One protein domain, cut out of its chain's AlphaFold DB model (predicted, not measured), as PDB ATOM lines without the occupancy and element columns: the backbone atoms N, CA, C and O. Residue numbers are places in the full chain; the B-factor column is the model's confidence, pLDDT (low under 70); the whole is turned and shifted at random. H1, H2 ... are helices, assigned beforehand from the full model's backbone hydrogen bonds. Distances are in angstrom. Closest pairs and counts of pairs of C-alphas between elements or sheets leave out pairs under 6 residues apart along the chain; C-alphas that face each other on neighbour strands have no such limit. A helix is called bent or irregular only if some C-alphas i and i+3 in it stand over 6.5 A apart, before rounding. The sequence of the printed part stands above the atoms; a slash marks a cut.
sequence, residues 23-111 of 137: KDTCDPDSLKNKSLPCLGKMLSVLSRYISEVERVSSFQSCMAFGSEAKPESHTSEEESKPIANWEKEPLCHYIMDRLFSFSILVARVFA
ATOM      1  N   LYS A  23      88.422 150.203 100.552       89.19
ATOM      2  CA  LYS A  23      87.863 150.400 101.898       89.19
ATOM      3  C   LYS A  23      88.479 151.574 102.670       89.19
ATOM      4  O   LYS A  23      87.932 151.944 103.700       89.19
ATOM      5  N   ASP A  24      89.596 152.136 102.205       90.06
ATOM      6  CA  ASP A  24      90.260 153.267 102.864       90.06
ATOM      7  C   ASP A  24      89.572 154.612 102.546       90.06
ATOM      8  O   ASP A  24      89.972 155.656 103.057       90.06
ATOM      9  N   THR A  25      88.475 154.600 101.771       90.31
ATOM     10  CA  THR A  25      87.533 155.729 101.600       90.31
ATOM     11  C   THR A  25      88.164 157.007 101.031       90.31
ATOM     12  O   THR A  25      87.822 158.123 101.412       90.31
ATOM     13  N   CYS A  26      89.110 156.845 100.106       91.00
ATOM     14  CA  CYS A  26      89.784 157.949  99.414       91.00
ATOM     15  C   CYS A  26      89.093 158.385  98.112       91.00
ATOM     16  O   CYS A  26      89.711 159.037  97.269       91.00
ATOM     17  N   ASP A  27      87.832 158.003  97.913       90.50
ATOM     18  CA  ASP A  27      87.009 158.495  96.812       90.50
ATOM     19  C   ASP A  27      86.454 159.907  97.111       90.50
ATOM     20  O   ASP A  27      86.359 160.305  98.279       90.50
ATOM     21  N   PRO A  28      86.072 160.685  96.080       88.75
ATOM     22  CA  PRO A  28      85.628 162.066  96.263       88.75
ATOM     23  C   PRO A  28      84.434 162.239  97.210       88.75
ATOM     24  O   PRO A  28      84.377 163.229  97.941       88.75
ATOM     25  N   ASP A  29      83.481 161.305  97.213       88.06
ATOM     26  CA  ASP A  29      82.271 161.426  98.026       88.06
ATOM     27  C   ASP A  29      82.565 161.132  99.496       88.06
ATOM     28  O   ASP A  29      82.109 161.858 100.385       88.06
ATOM     29  N   SER A  30      83.398 160.129  99.770       89.06
ATOM     30  CA  SER A  30      83.897 159.866 101.118       89.06
ATOM     31  C   SER A  30      84.720 161.033 101.660       89.06
ATOM     32  O   SER A  30      84.490 161.459 102.792       89.06
ATOM     33  N   LEU A  31      85.615 161.613 100.854       89.50
ATOM     34  CA  LEU A  31      86.466 162.736 101.268       89.50
ATOM     35  C   LEU A  31      85.667 163.988 101.660       89.50
ATOM     36  O   LEU A  31      86.036 164.656 102.627       89.50
ATOM     37  N   LYS A  32      84.553 164.280 100.970       86.19
ATOM     38  CA  LYS A  32      83.646 165.395 101.312       86.19
ATOM     39  C   LYS A  32      82.998 165.229 102.689       86.19
ATOM     40  O   LYS A  32      82.732 166.220 103.362       86.19
ATOM     41  N   ASN A  33      82.727 163.989 103.091       87.12
ATOM     42  CA  ASN A  33      81.984 163.681 104.313       87.12
ATOM     43  C   ASN A  33      82.900 163.359 105.504       87.12
ATOM     44  O   ASN A  33      82.637 163.792 106.626       87.12
ATOM     45  N   LYS A  34      83.947 162.555 105.285       88.12
ATOM     46  CA  LYS A  34      84.875 162.037 106.300       88.12
ATOM     47  C   LYS A  34      86.261 161.806 105.690       88.12
ATOM     48  O   LYS A  34      86.574 160.713 105.233       88.12
ATOM     49  N   SER A  35      87.124 162.814 105.753       90.31
ATOM     50  CA  SER A  35      88.483 162.743 105.195       90.31
ATOM     51  C   SER A  35      89.502 162.015 106.083       90.31
ATOM     52  O   SER A  35      90.479 161.465 105.576       90.31
ATOM     53  N   LEU A  36      89.287 161.983 107.405       91.44
ATOM     54  CA  LEU A  36      90.268 161.462 108.368       91.44
ATOM     55  C   LEU A  36      90.711 160.005 108.125       91.44
ATOM     56  O   LEU A  36      91.913 159.763 108.224       91.44
ATOM     57  N   PRO A  37      89.826 159.040 107.795       90.50
ATOM     58  CA  PRO A  37      90.254 157.664 107.535       90.50
ATOM     59  C   PRO A  37      91.221 157.565 106.348       90.50
ATOM     60  O   PRO A  37      92.276 156.945 106.467       90.50
ATOM     61  N   CYS A  38      90.903 158.250 105.243       92.94
ATOM     62  CA  CYS A  38      91.765 158.302 104.067       92.94
ATOM     63  C   CYS A  38      93.120 158.951 104.384       92.94
ATOM     64  O   CYS A  38      94.171 158.380 104.097       92.94
ATOM     65  N   LEU A  39      93.114 160.120 105.035       93.25
ATOM     66  CA  LEU A  39      94.345 160.836 105.383       93.25
ATOM     67  C   LEU A  39      95.227 160.028 106.343       93.25
ATOM     68  O   LEU A  39      96.438 159.936 106.140       93.25
ATOM     69  N   GLY A  40      94.630 159.396 107.356       91.62
ATOM     70  CA  GLY A  40      95.347 158.526 108.286       91.62
ATOM     71  C   GLY A  40      96.001 157.341 107.575       91.62
ATOM     72  O   GLY A  40      97.165 157.024 107.833       91.62
ATOM     73  N   LYS A  41      95.294 156.731 106.616       93.94
ATOM     74  CA  LYS A  41      95.854 155.669 105.782       93.94
ATOM     75  C   LYS A  41      97.007 156.170 104.915       93.94
ATOM     76  O   LYS A  41      98.049 155.519 104.876       93.94
ATOM     77  N   MET A  42      96.849 157.317 104.255       93.38
ATOM     78  CA  MET A  42      97.891 157.913 103.414       93.38
ATOM     79  C   MET A  42      99.176 158.169 104.203       93.38
ATOM     80  O   MET A  42     100.253 157.814 103.733       93.38
ATOM     81  N   LEU A  43      99.072 158.708 105.421       92.25
ATOM     82  CA  LEU A  43     100.228 158.923 106.297       92.25
ATOM     83  C   LEU A  43     100.896 157.604 106.711       92.25
ATOM     84  O   LEU A  43     102.120 157.502 106.679       92.25
ATOM     85  N   SER A  44     100.108 156.578 107.044       91.06
ATOM     86  CA  SER A  44     100.630 155.247 107.380       91.06
ATOM     87  C   SER A  44     101.379 154.603 106.206       91.06
ATOM     88  O   SER A  44     102.474 154.071 106.388       91.06
ATOM     89  N   VAL A  45     100.821 154.685 104.994       92.00
ATOM     90  CA  VAL A  45     101.448 154.166 103.771       92.00
ATOM     91  C   VAL A  45     102.727 154.940 103.442       92.00
ATOM     92  O   VAL A  45     103.754 154.324 103.157       92.00
ATOM     93  N   LEU A  46     102.699 156.274 103.536       91.62
ATOM     94  CA  LEU A  46     103.870 157.123 103.309       91.62
ATOM     95  C   LEU A  46     105.003 156.796 104.287       91.62
ATOM     96  O   LEU A  46     106.139 156.614 103.860       91.62
ATOM     97  N   SER A  47     104.691 156.662 105.579       89.31
ATOM     98  CA  SER A  47     105.669 156.274 106.601       89.31
ATOM     99  C   SER A  47     106.332 154.936 106.272       89.31
ATOM    100  O   SER A  47     107.542 154.810 106.439       89.31
ATOM    101  N   ARG A  48     105.585 153.964 105.728       88.62
ATOM    102  CA  ARG A  48     106.176 152.692 105.300       88.62
ATOM    103  C   ARG A  48     107.083 152.855 104.083       88.62
ATOM    104  O   ARG A  48     108.171 152.291 104.076       88.62
ATOM    105  N   TYR A  49     106.670 153.620 103.071       89.44
ATOM    106  CA  TYR A  49     107.525 153.861 101.905       89.44
ATOM    107  C   TYR A  49     108.817 154.590 102.266       89.44
ATOM    108  O   TYR A  49     109.841 154.276 101.673       89.44
ATOM    109  N   ILE A  50     108.797 155.495 103.247       87.12
ATOM    110  CA  ILE A  50     110.011 156.142 103.764       87.12
ATOM    111  C   ILE A  50     111.020 155.085 104.228       87.12
ATOM    112  O   ILE A  50     112.132 155.043 103.706       87.12
ATOM    113  N   SER A  51     110.614 154.173 105.118       86.50
ATOM    114  CA  SER A  51     111.499 153.112 105.619       86.50
ATOM    115  C   SER A  51     111.983 152.172 104.509       86.50
ATOM    116  O   SER A  51     113.130 151.731 104.502       86.50
ATOM    117  N   GLU A  52     111.119 151.852 103.546       87.31
ATOM    118  CA  GLU A  52     111.464 150.955 102.440       87.31
ATOM    119  C   GLU A  52     112.428 151.610 101.444       87.31
ATOM    120  O   GLU A  52     113.364 150.953 100.988       87.31
ATOM    121  N   VAL A  53     112.253 152.902 101.149       87.69
ATOM    122  CA  VAL A  53     113.181 153.688 100.326       87.69
ATOM    123  C   VAL A  53     114.528 153.822 101.022       87.69
ATOM    124  O   VAL A  53     115.547 153.581 100.382       87.69
ATOM    125  N   GLU A  54     114.563 154.128 102.322       85.75
ATOM    126  CA  GLU A  54     115.812 154.147 103.097       85.75
ATOM    127  C   GLU A  54     116.542 152.803 102.991       85.75
ATOM    128  O   GLU A  54     117.728 152.767 102.650       85.75
ATOM    129  N   ARG A  55     115.816 151.694 103.176       85.56
ATOM    130  CA  ARG A  55     116.356 150.331 103.096       85.56
ATOM    131  C   ARG A  55     116.991 150.023 101.738       85.56
ATOM    132  O   ARG A  55     118.058 149.407 101.698       85.56
ATOM    133  N   VAL A  56     116.372 150.447 100.633       86.69
ATOM    134  CA  VAL A  56     116.879 150.155  99.277       86.69
ATOM    135  C   VAL A  56     117.780 151.240  98.691       86.69
ATOM    136  O   VAL A  56     118.479 150.979  97.718       86.69
ATOM    137  N   SER A  57     117.847 152.428  99.301       85.44
ATOM    138  CA  SER A  57     118.654 153.565  98.822       85.44
ATOM    139  C   SER A  57     120.150 153.253  98.703       85.44
ATOM    140  O   SER A  57     120.850 153.845  97.884       85.44
ATOM    141  N   SER A  58     120.634 152.285  99.487       82.69
ATOM    142  CA  SER A  58     122.019 151.808  99.461       82.69
ATOM    143  C   SER A  58     122.347 150.908  98.262       82.69
ATOM    144  O   SER A  58     123.513 150.580  98.033       82.69
ATOM    145  N   PHE A  59     121.347 150.472  97.489       87.19
ATOM    146  CA  PHE A  59     121.573 149.613  96.334       87.19
ATOM    147  C   PHE A  59     122.055 150.436  95.147       87.19
ATOM    148  O   PHE A  59     121.480 151.474  94.823       87.19
ATOM    149  N   GLN A  60     123.050 149.919  94.423       82.69
ATOM    150  CA  GLN A  60     123.520 150.536  93.180       82.69
ATOM    151  C   GLN A  60     122.374 150.771  92.183       82.69
ATOM    152  O   GLN A  60     122.339 151.815  91.538       82.69
ATOM    153  N   SER A  61     121.406 149.850  92.116       81.25
ATOM    154  CA  SER A  61     120.204 149.961  91.281       81.25
ATOM    155  C   SER A  61     119.266 151.110  91.677       81.25
ATOM    156  O   SER A  61     118.483 151.553  90.848       81.25
ATOM    157  N   CYS A  62     119.341 151.612  92.917       82.75
ATOM    158  CA  CYS A  62     118.470 152.677  93.432       82.75
ATOM    159  C   CYS A  62     119.162 154.037  93.577       82.75
ATOM    160  O   CYS A  62     118.507 155.010  93.954       82.75
ATOM    161  N   MET A  63     120.467 154.138  93.292       73.12
ATOM    162  CA  MET A  63     121.233 155.365  93.549       73.12
ATOM    163  C   MET A  63     120.693 156.595  92.807       73.12
ATOM    164  O   MET A  63     120.780 157.696  93.339       73.12
ATOM    165  N   ALA A  64     120.110 156.419  91.617       71.62
ATOM    166  CA  ALA A  64     119.505 157.517  90.859       71.62
ATOM    167  C   ALA A  64     118.272 158.127  91.552       71.62
ATOM    168  O   ALA A  64     117.965 159.290  91.324       71.62
ATOM    169  N   PHE A  65     117.583 157.358  92.400       66.56
ATOM    170  CA  PHE A  65     116.347 157.770  93.070       66.56
ATOM    171  C   PHE A  65     116.576 158.190  94.529       66.56
ATOM    172  O   PHE A  65     115.916 159.098  95.033       66.56
ATOM    173  N   GLY A  66     117.533 157.551  95.212       59.47
ATOM    174  CA  GLY A  66     117.840 157.824  96.619       59.47
ATOM    175  C   GLY A  66     118.437 159.212  96.882       59.47
ATOM    176  O   GLY A  66     118.362 159.701  98.008       59.47
ATOM    177  N   SER A  67     119.012 159.863  95.865       62.22
ATOM    178  CA  SER A  67     119.575 161.216  95.971       62.22
ATOM    179  C   SER A  67     118.521 162.328  95.973       62.22
ATOM    180  O   SER A  67     118.786 163.394  96.524       62.22
ATOM    181  N   GLU A  68     117.342 162.095  95.392       62.47
ATOM    182  CA  GLU A  68     116.292 163.111  95.215       62.47
ATOM    183  C   GLU A  68     115.159 162.970  96.247       62.47
ATOM    184  O   GLU A  68     114.587 163.963  96.687       62.47
ATOM    185  N   ALA A  69     114.887 161.743  96.704       59.19
ATOM    186  CA  ALA A  69     113.813 161.424  97.647       59.19
ATOM    187  C   ALA A  69     114.316 161.111  99.066       59.19
ATOM    188  O   ALA A  69     113.705 160.300  99.762       59.19
ATOM    189  N   LYS A  70     115.448 161.693  99.492       58.91
ATOM    190  CA  LYS A  70     116.056 161.384 100.793       58.91
ATOM    191  C   LYS A  70     115.095 161.766 101.931       58.91
ATOM    192  O   LYS A  70     114.866 162.960 102.131       58.91
ATOM    193  N   PRO A  71     114.539 160.801 102.680       59.72
ATOM    194  CA  PRO A  71     113.635 161.123 103.773       59.72
ATOM    195  C   PRO A  71     114.409 161.779 104.920       59.72
ATOM    196  O   PRO A  71     115.551 161.407 105.205       59.72
ATOM    197  N   GLU A  72     113.801 162.755 105.593       60.75
ATOM    198  CA  GLU A  72     114.248 163.130 106.934       60.75
ATOM    199  C   GLU A  72     113.925 161.950 107.860       60.75
ATOM    200  O   GLU A  72     112.775 161.533 107.987       60.75
ATOM    201  N   SER A  73     114.974 161.345 108.416       54.44
ATOM    202  CA  SER A  73     114.894 160.063 109.114       54.44
ATOM    203  C   SER A  73     113.985 160.143 110.341       54.44
ATOM    204  O   SER A  73     114.263 160.881 111.291       54.44
ATOM    205  N   HIS A  74     112.923 159.337 110.348       52.59
ATOM    206  CA  HIS A  74     112.195 158.977 111.557       52.59
ATOM    207  C   HIS A  74     112.571 157.540 111.892       52.59
ATOM    208  O   HIS A  74     112.074 156.590 111.292       52.59
ATOM    209  N   THR A  75     113.508 157.398 112.823       48.69
ATOM    210  CA  THR A  75     114.074 156.125 113.253       48.69
ATOM    211  C   THR A  75     112.973 155.201 113.775       48.69
ATOM    212  O   THR A  75     112.472 155.372 114.884       48.69
ATOM    213  N   SER A  76     112.619 154.179 112.998       49.72
ATOM    214  CA  SER A  76     112.109 152.929 113.551       49.72
ATOM    215  C   SER A  76     113.007 151.809 113.047       49.72
ATOM    216  O   SER A  76     112.898 151.380 111.899       49.72
ATOM    217  N   GLU A  77     113.937 151.383 113.900       49.19
ATOM    218  CA  GLU A  77     114.777 150.207 113.686       49.19
ATOM    219  C   GLU A  77     113.895 148.955 113.767       49.19
ATOM    220  O   GLU A  77     113.794 148.295 114.798       49.19
ATOM    221  N   GLU A  78     113.188 148.647 112.684       56.97
ATOM    222  CA  GLU A  78     112.628 147.317 112.490       56.97
ATOM    223  C   GLU A  78     113.734 146.470 111.848       56.97
ATOM    224  O   GLU A  78     114.189 146.772 110.743       56.97
ATOM    225  N   GLU A  79     114.226 145.457 112.568       51.34
ATOM    226  CA  GLU A  79     115.321 144.580 112.136       51.34
ATOM    227  C   GLU A  79     114.935 143.856 110.834       51.34
ATOM    228  O   GLU A  79     114.276 142.814 110.820       51.34
ATOM    229  N   SER A  80     115.290 144.463 109.701       66.56
ATOM    230  CA  SER A  80     114.930 143.939 108.391       66.56
ATOM    231  C   SER A  80     115.813 142.744 108.049       66.56
ATOM    232  O   SER A  80     117.034 142.789 108.217       66.56
ATOM    233  N   LYS A  81     115.203 141.675 107.534       76.25
ATOM    234  CA  LYS A  81     115.940 140.498 107.065       76.25
ATOM    235  C   LYS A  81     116.973 140.901 106.004       76.25
ATOM    236  O   LYS A  81     116.678 141.766 105.173       76.25
ATOM    237  N   PRO A  82     118.150 140.253 105.983       80.12
ATOM    238  CA  PRO A  82     119.143 140.494 104.949       80.12
ATOM    239  C   PRO A  82     118.559 140.184 103.565       80.12
ATOM    240  O   PRO A  82     117.926 139.149 103.364       80.12
ATOM    241  N   ILE A  83     118.780 141.100 102.623       84.56
ATOM    242  CA  ILE A  83     118.238 141.056 101.257       84.56
ATOM    243  C   ILE A  83     119.271 140.390 100.360       84.56
ATOM    244  O   ILE A  83     120.430 140.823 100.311       84.56
ATOM    245  N   ALA A  84     118.870 139.343  99.646       87.94
ATOM    246  CA  ALA A  84     119.786 138.635  98.769       87.94
ATOM    247  C   ALA A  84     120.166 139.505  97.560       87.94
ATOM    248  O   ALA A  84     119.380 140.318  97.081       87.94
ATOM    249  N   ASN A  85     121.377 139.334  97.019       88.44
ATOM    250  CA  ASN A  85     121.848 140.167  95.901       88.44
ATOM    251  C   ASN A  85     120.937 140.092  94.665       88.44
ATOM    252  O   ASN A  85     120.762 141.100  93.991       88.44
ATOM    253  N   TRP A  86     120.339 138.927  94.401       88.06
ATOM    254  CA  TRP A  86     119.405 138.732  93.289       88.06
ATOM    255  C   TRP A  86     118.068 139.463  93.490       88.06
ATOM    256  O   TRP A  86     117.377 139.740  92.516       88.06
ATOM    257  N   GLU A  87     117.710 139.810  94.730       89.19
ATOM    258  CA  GLU A  87     116.483 140.549  95.049       89.19
ATOM    259  C   GLU A  87     116.664 142.057  94.895       89.19
ATOM    260  O   GLU A  87     115.686 142.752  94.658       89.19
ATOM    261  N   LYS A  88     117.888 142.583  95.025       88.81
ATOM    262  CA  LYS A  88     118.138 144.030  95.169       88.81
ATOM    263  C   LYS A  88     117.567 144.865  94.026       88.81
ATOM    264  O   LYS A  88     116.834 145.818  94.277       88.81
ATOM    265  N   GLU A  89     117.888 144.509  92.787       89.56
ATOM    266  CA  GLU A  89     117.419 145.234  91.603       89.56
ATOM    267  C   GLU A  89     115.896 145.144  91.402       89.56
ATOM    268  O   GLU A  89     115.254 146.195  91.333       89.56
ATOM    269  N   PRO A  90     115.264 143.953  91.365       90.06
ATOM    270  CA  PRO A  90     113.817 143.883  91.177       90.06
ATOM    271  C   PRO A  90     113.037 144.481  92.354       90.06
ATOM    272  O   PRO A  90     111.995 145.100  92.145       90.06
ATOM    273  N   LEU A  91     113.552 144.368  93.582       88.69
ATOM    274  CA  LEU A  91     112.963 144.991  94.764       88.69
ATOM    275  C   LEU A  91     113.014 146.522  94.691       88.69
ATOM    276  O   LEU A  91     112.047 147.178  95.072       88.69
ATOM    277  N   CYS A  92     114.116 147.081  94.182       89.69
ATOM    278  CA  CYS A  92     114.250 148.512  93.939       89.69
ATOM    279  C   CYS A  92     113.145 149.025  93.013       89.69
ATOM    280  O   CYS A  92     112.373 149.902  93.398       89.69
ATOM    281  N   HIS A  93     113.035 148.436  91.817       89.31
ATOM    282  CA  HIS A  93     112.023 148.821  90.835       89.31
ATOM    283  C   HIS A  93     110.615 148.669  91.403       89.31
ATOM    284  O   HIS A  93     109.812 149.591  91.320       89.31
ATOM    285  N   TYR A  94     110.346 147.552  92.081       89.50
ATOM    286  CA  TYR A  94     109.053 147.308  92.699       89.50
ATOM    287  C   TYR A  94     108.670 148.383  93.728       89.50
ATOM    288  O   TYR A  94     107.554 148.899  93.682       89.50
ATOM    289  N   ILE A  95     109.573 148.753  94.643       89.56
ATOM    290  CA  ILE A  95     109.297 149.791  95.652       89.56
ATOM    291  C   ILE A  95     109.087 151.150  94.985       89.56
ATOM    292  O   ILE A  95     108.138 151.854  95.335       89.56
ATOM    293  N   MET A  96     109.919 151.503  94.004       89.00
ATOM    294  CA  MET A  96     109.827 152.790  93.316       89.00
ATOM    295  C   MET A  96     108.553 152.915  92.468       89.00
ATOM    296  O   MET A  96     107.859 153.925  92.569       89.00
ATOM    297  N   ASP A  97     108.176 151.883  91.710       89.94
ATOM    298  CA  ASP A  97     106.940 151.863  90.910       89.94
ATOM    299  C   ASP A  97     105.694 151.995  91.792       89.94
ATOM    300  O   ASP A  97     104.710 152.676  91.463       89.94
ATOM    301  N   ARG A  98     105.732 151.347  92.956       91.12
ATOM    302  CA  ARG A  98     104.656 151.396  93.942       91.12
ATOM    303  C   ARG A  98     104.575 152.757  94.627       91.12
ATOM    304  O   ARG A  98     103.470 153.284  94.765       91.12
ATOM    305  N   LEU A  99     105.713 153.364  94.964       90.62
ATOM    306  CA  LEU A  99     105.782 154.729  95.484       90.62
ATOM    307  C   LEU A  99     105.266 155.751  94.461       90.62
ATOM    308  O   LEU A  99     104.499 156.641  94.820       90.62
ATOM    309  N   PHE A 100     105.613 155.598  93.183       90.94
ATOM    310  CA  PHE A 100     105.099 156.448  92.110       90.94
ATOM    311  C   PHE A 100     103.578 156.306  91.941       90.94
ATOM    312  O   PHE A 100     102.849 157.290  91.846       90.94
ATOM    313  N   SER A 101     103.061 155.079  91.984       92.88
ATOM    314  CA  SER A 101     101.612 154.842  91.944       92.88
ATOM    315  C   SER A 101     100.896 155.479  93.140       92.88
ATOM    316  O   SER A 101      99.824 156.073  92.999       92.88
ATOM    317  N   PHE A 102     101.497 155.380  94.327       92.81
ATOM    318  CA  PHE A 102     100.999 156.028  95.533       92.81
ATOM    319  C   PHE A 102     101.011 157.556  95.402       92.81
ATOM    320  O   PHE A 102     100.000 158.187  95.709       92.81
ATOM    321  N   SER A 103     102.088 158.157  94.887       93.25
ATOM    322  CA  SER A 103     102.188 159.614  94.737       93.25
ATOM    323  C   SER A 103     101.098 160.178  93.821       93.25
ATOM    324  O   SER A 103     100.525 161.220  94.134       93.25
ATOM    325  N   ILE A 104     100.715 159.456  92.761       92.25
ATOM    326  CA  ILE A 104      99.584 159.830  91.895       92.25
ATOM    327  C   ILE A 104      98.264 159.850  92.677       92.25
ATOM    328  O   ILE A 104      97.466 160.775  92.511       92.25
ATOM    329  N   LEU A 105      98.008 158.845  93.519       91.12
ATOM    330  CA  LEU A 105      96.795 158.801  94.345       91.12
ATOM    331  C   LEU A 105      96.755 159.974  95.328       91.12
ATOM    332  O   LEU A 105      95.748 160.675  95.404       91.12
ATOM    333  N   VAL A 106      97.864 160.226  96.026       92.69
ATOM    334  CA  VAL A 106      98.001 161.351  96.961       92.69
ATOM    335  C   VAL A 106      97.794 162.687  96.250       92.69
ATOM    336  O   VAL A 106      97.037 163.529  96.731       92.69
ATOM    337  N   ALA A 107      98.400 162.864  95.074       91.62
ATOM    338  CA  ALA A 107      98.252 164.075  94.277       91.62
ATOM    339  C   ALA A 107      96.789 164.342  93.902       91.62
ATOM    340  O   ALA A 107      96.370 165.492  93.904       91.62
ATOM    341  N   ARG A 108      95.988 163.303  93.634       89.81
ATOM    342  CA  ARG A 108      94.551 163.456  93.343       89.81
ATOM    343  C   ARG A 108      93.734 163.874  94.559       89.81
ATOM    344  O   ARG A 108      92.809 164.659  94.402       89.81
ATOM    345  N   VAL A 109      94.068 163.373  95.748       89.69
ATOM    346  CA  VAL A 109      93.381 163.760  96.994       89.69
ATOM    347  C   VAL A 109      93.649 165.227  97.334       89.69
ATOM    348  O   VAL A 109      92.747 165.922  97.793       89.69
ATOM    349  N   PHE A 110      94.871 165.705  97.089       88.88
ATOM    350  CA  PHE A 110      95.282 167.080  97.394       88.88
ATOM    351  C   PHE A 110      95.218 168.046  96.205       88.88
ATOM    352  O   PHE A 110      95.594 169.212  96.349       88.88
ATOM    353  N   ALA A 111      94.759 167.597  95.035       86.00
ATOM    354  CA  ALA A 111      94.613 168.463  93.876       86.00
ATOM    355  C   ALA A 111      93.621 169.595  94.178       86.00
ATOM    356  O   ALA A 111      92.567 169.392  94.781       86.00
TER     357      ALA A 111
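Overview. This is residues 23 to 111 of the 137 residues of an uncharacterized protein of Salarias fasciatus (UniProt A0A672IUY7). Two long helices, H2 and H4, lie side by side in opposite directions along the length of an elongated model, with the short H3 packed on both of them near one end and the short H1 near the other end. From H3 a wide loop with no named element, residues 67 to 84, swings round H2 before the chain comes back along it as H4. The printed part has 89 residues and four named helices, in the order H1, H2, H3, H4, with no named strand; its class is all helix. The whole is loose, with a radius of gyration of the C-alphas of 15.1 A, and the C-alphas span 46 by 24 by 23 A along their three main axes.

Arrangement. Going along the printed part, H1, residues 28 to 33, touches no helix. It is close to H2, residues 36 to 57, but not clearly touching: the closest C-alphas, those of Leu 31 and Cys 38, are 7.5 A apart. These two run opposite ways at a steep tilt of 57 degrees. H2 and H3, residues 60 to 66, form a helical hairpin, two helices that follow each other, touch and run opposite ways. Their tilt is steep at 43 degrees. H2 touches H3 with residues 53 to 57 alone, and the closest C-alphas, those of Ser 57 and Gly 66, are 4.9 A apart. H4, residues 85 to 110, touches H2, with 9 pairs of C-alphas within 8 A. Their closest C-alphas, those of Val 56 and Cys 92, are 6.2 A apart, and their centres are 11.0 A apart. H2 and H4 run opposite ways at a shallow tilt of 29 degrees. H4 touches H3 with residues 88 to 93 alone; the closest C-alphas, those of Ser 61 and Glu 89, are 5.5 A apart. H3 and H4 run the same way at a shallow tilt of 18 degrees. The helix packing is mostly aligned, but only just, with 2 of the 3 touching pairs at a shallow tilt. H1 and H4 are close but not clearly touching, with the C-alphas of Pro 28 and Val 109 the closest at 8.0 A. H1 and H3 are apart. In H1 and H2 every backbone O i to N i+4 pair is within hydrogen-bond range. In H4 this holds for 20 of 22 pairs, and in H3 for 1 of 3, while 2 of 4 O i to N i+3 pairs of H3 are within range.

Along the chain. H1, Pro 28 to Asn 33, begins at C-alpha 28, (85.628, 162.066, 96.263). H2, Leu 36 to Ser 57, is 31.0 A from first to last C-alpha and ends at C-alpha 57, (118.654, 153.565, 98.822). H3, Gln 60 to Gly 66, measures 9.9 A and is irregular: C-alphas 61 and 64 are 7.6 A apart. H4, Asn 85 to Phe 110, is the longest helix, 37.8 A from first to last C-alpha. It is irregular too, with C-alphas 86 and 89 at 7.0 A, and it ends at C-alpha 110, (95.282, 167.080, 97.394).

Size, cuts and confidence. The two C-alphas farthest apart, those of Asn 33 and Asn 85, are 47.0 A from each other. The printed part runs from residue 23 to residue 111 and has no cut. The links from H1 to H2 and from H2 to H3 are tight, with 2 residues each. The link from H3 to H4 is long, with 18 residues, whose C-alphas lie 11 to 21 A from the mean of the C-alphas. The mean pLDDT of the printed part is 82.9, and residues 65 to 80 are under 70.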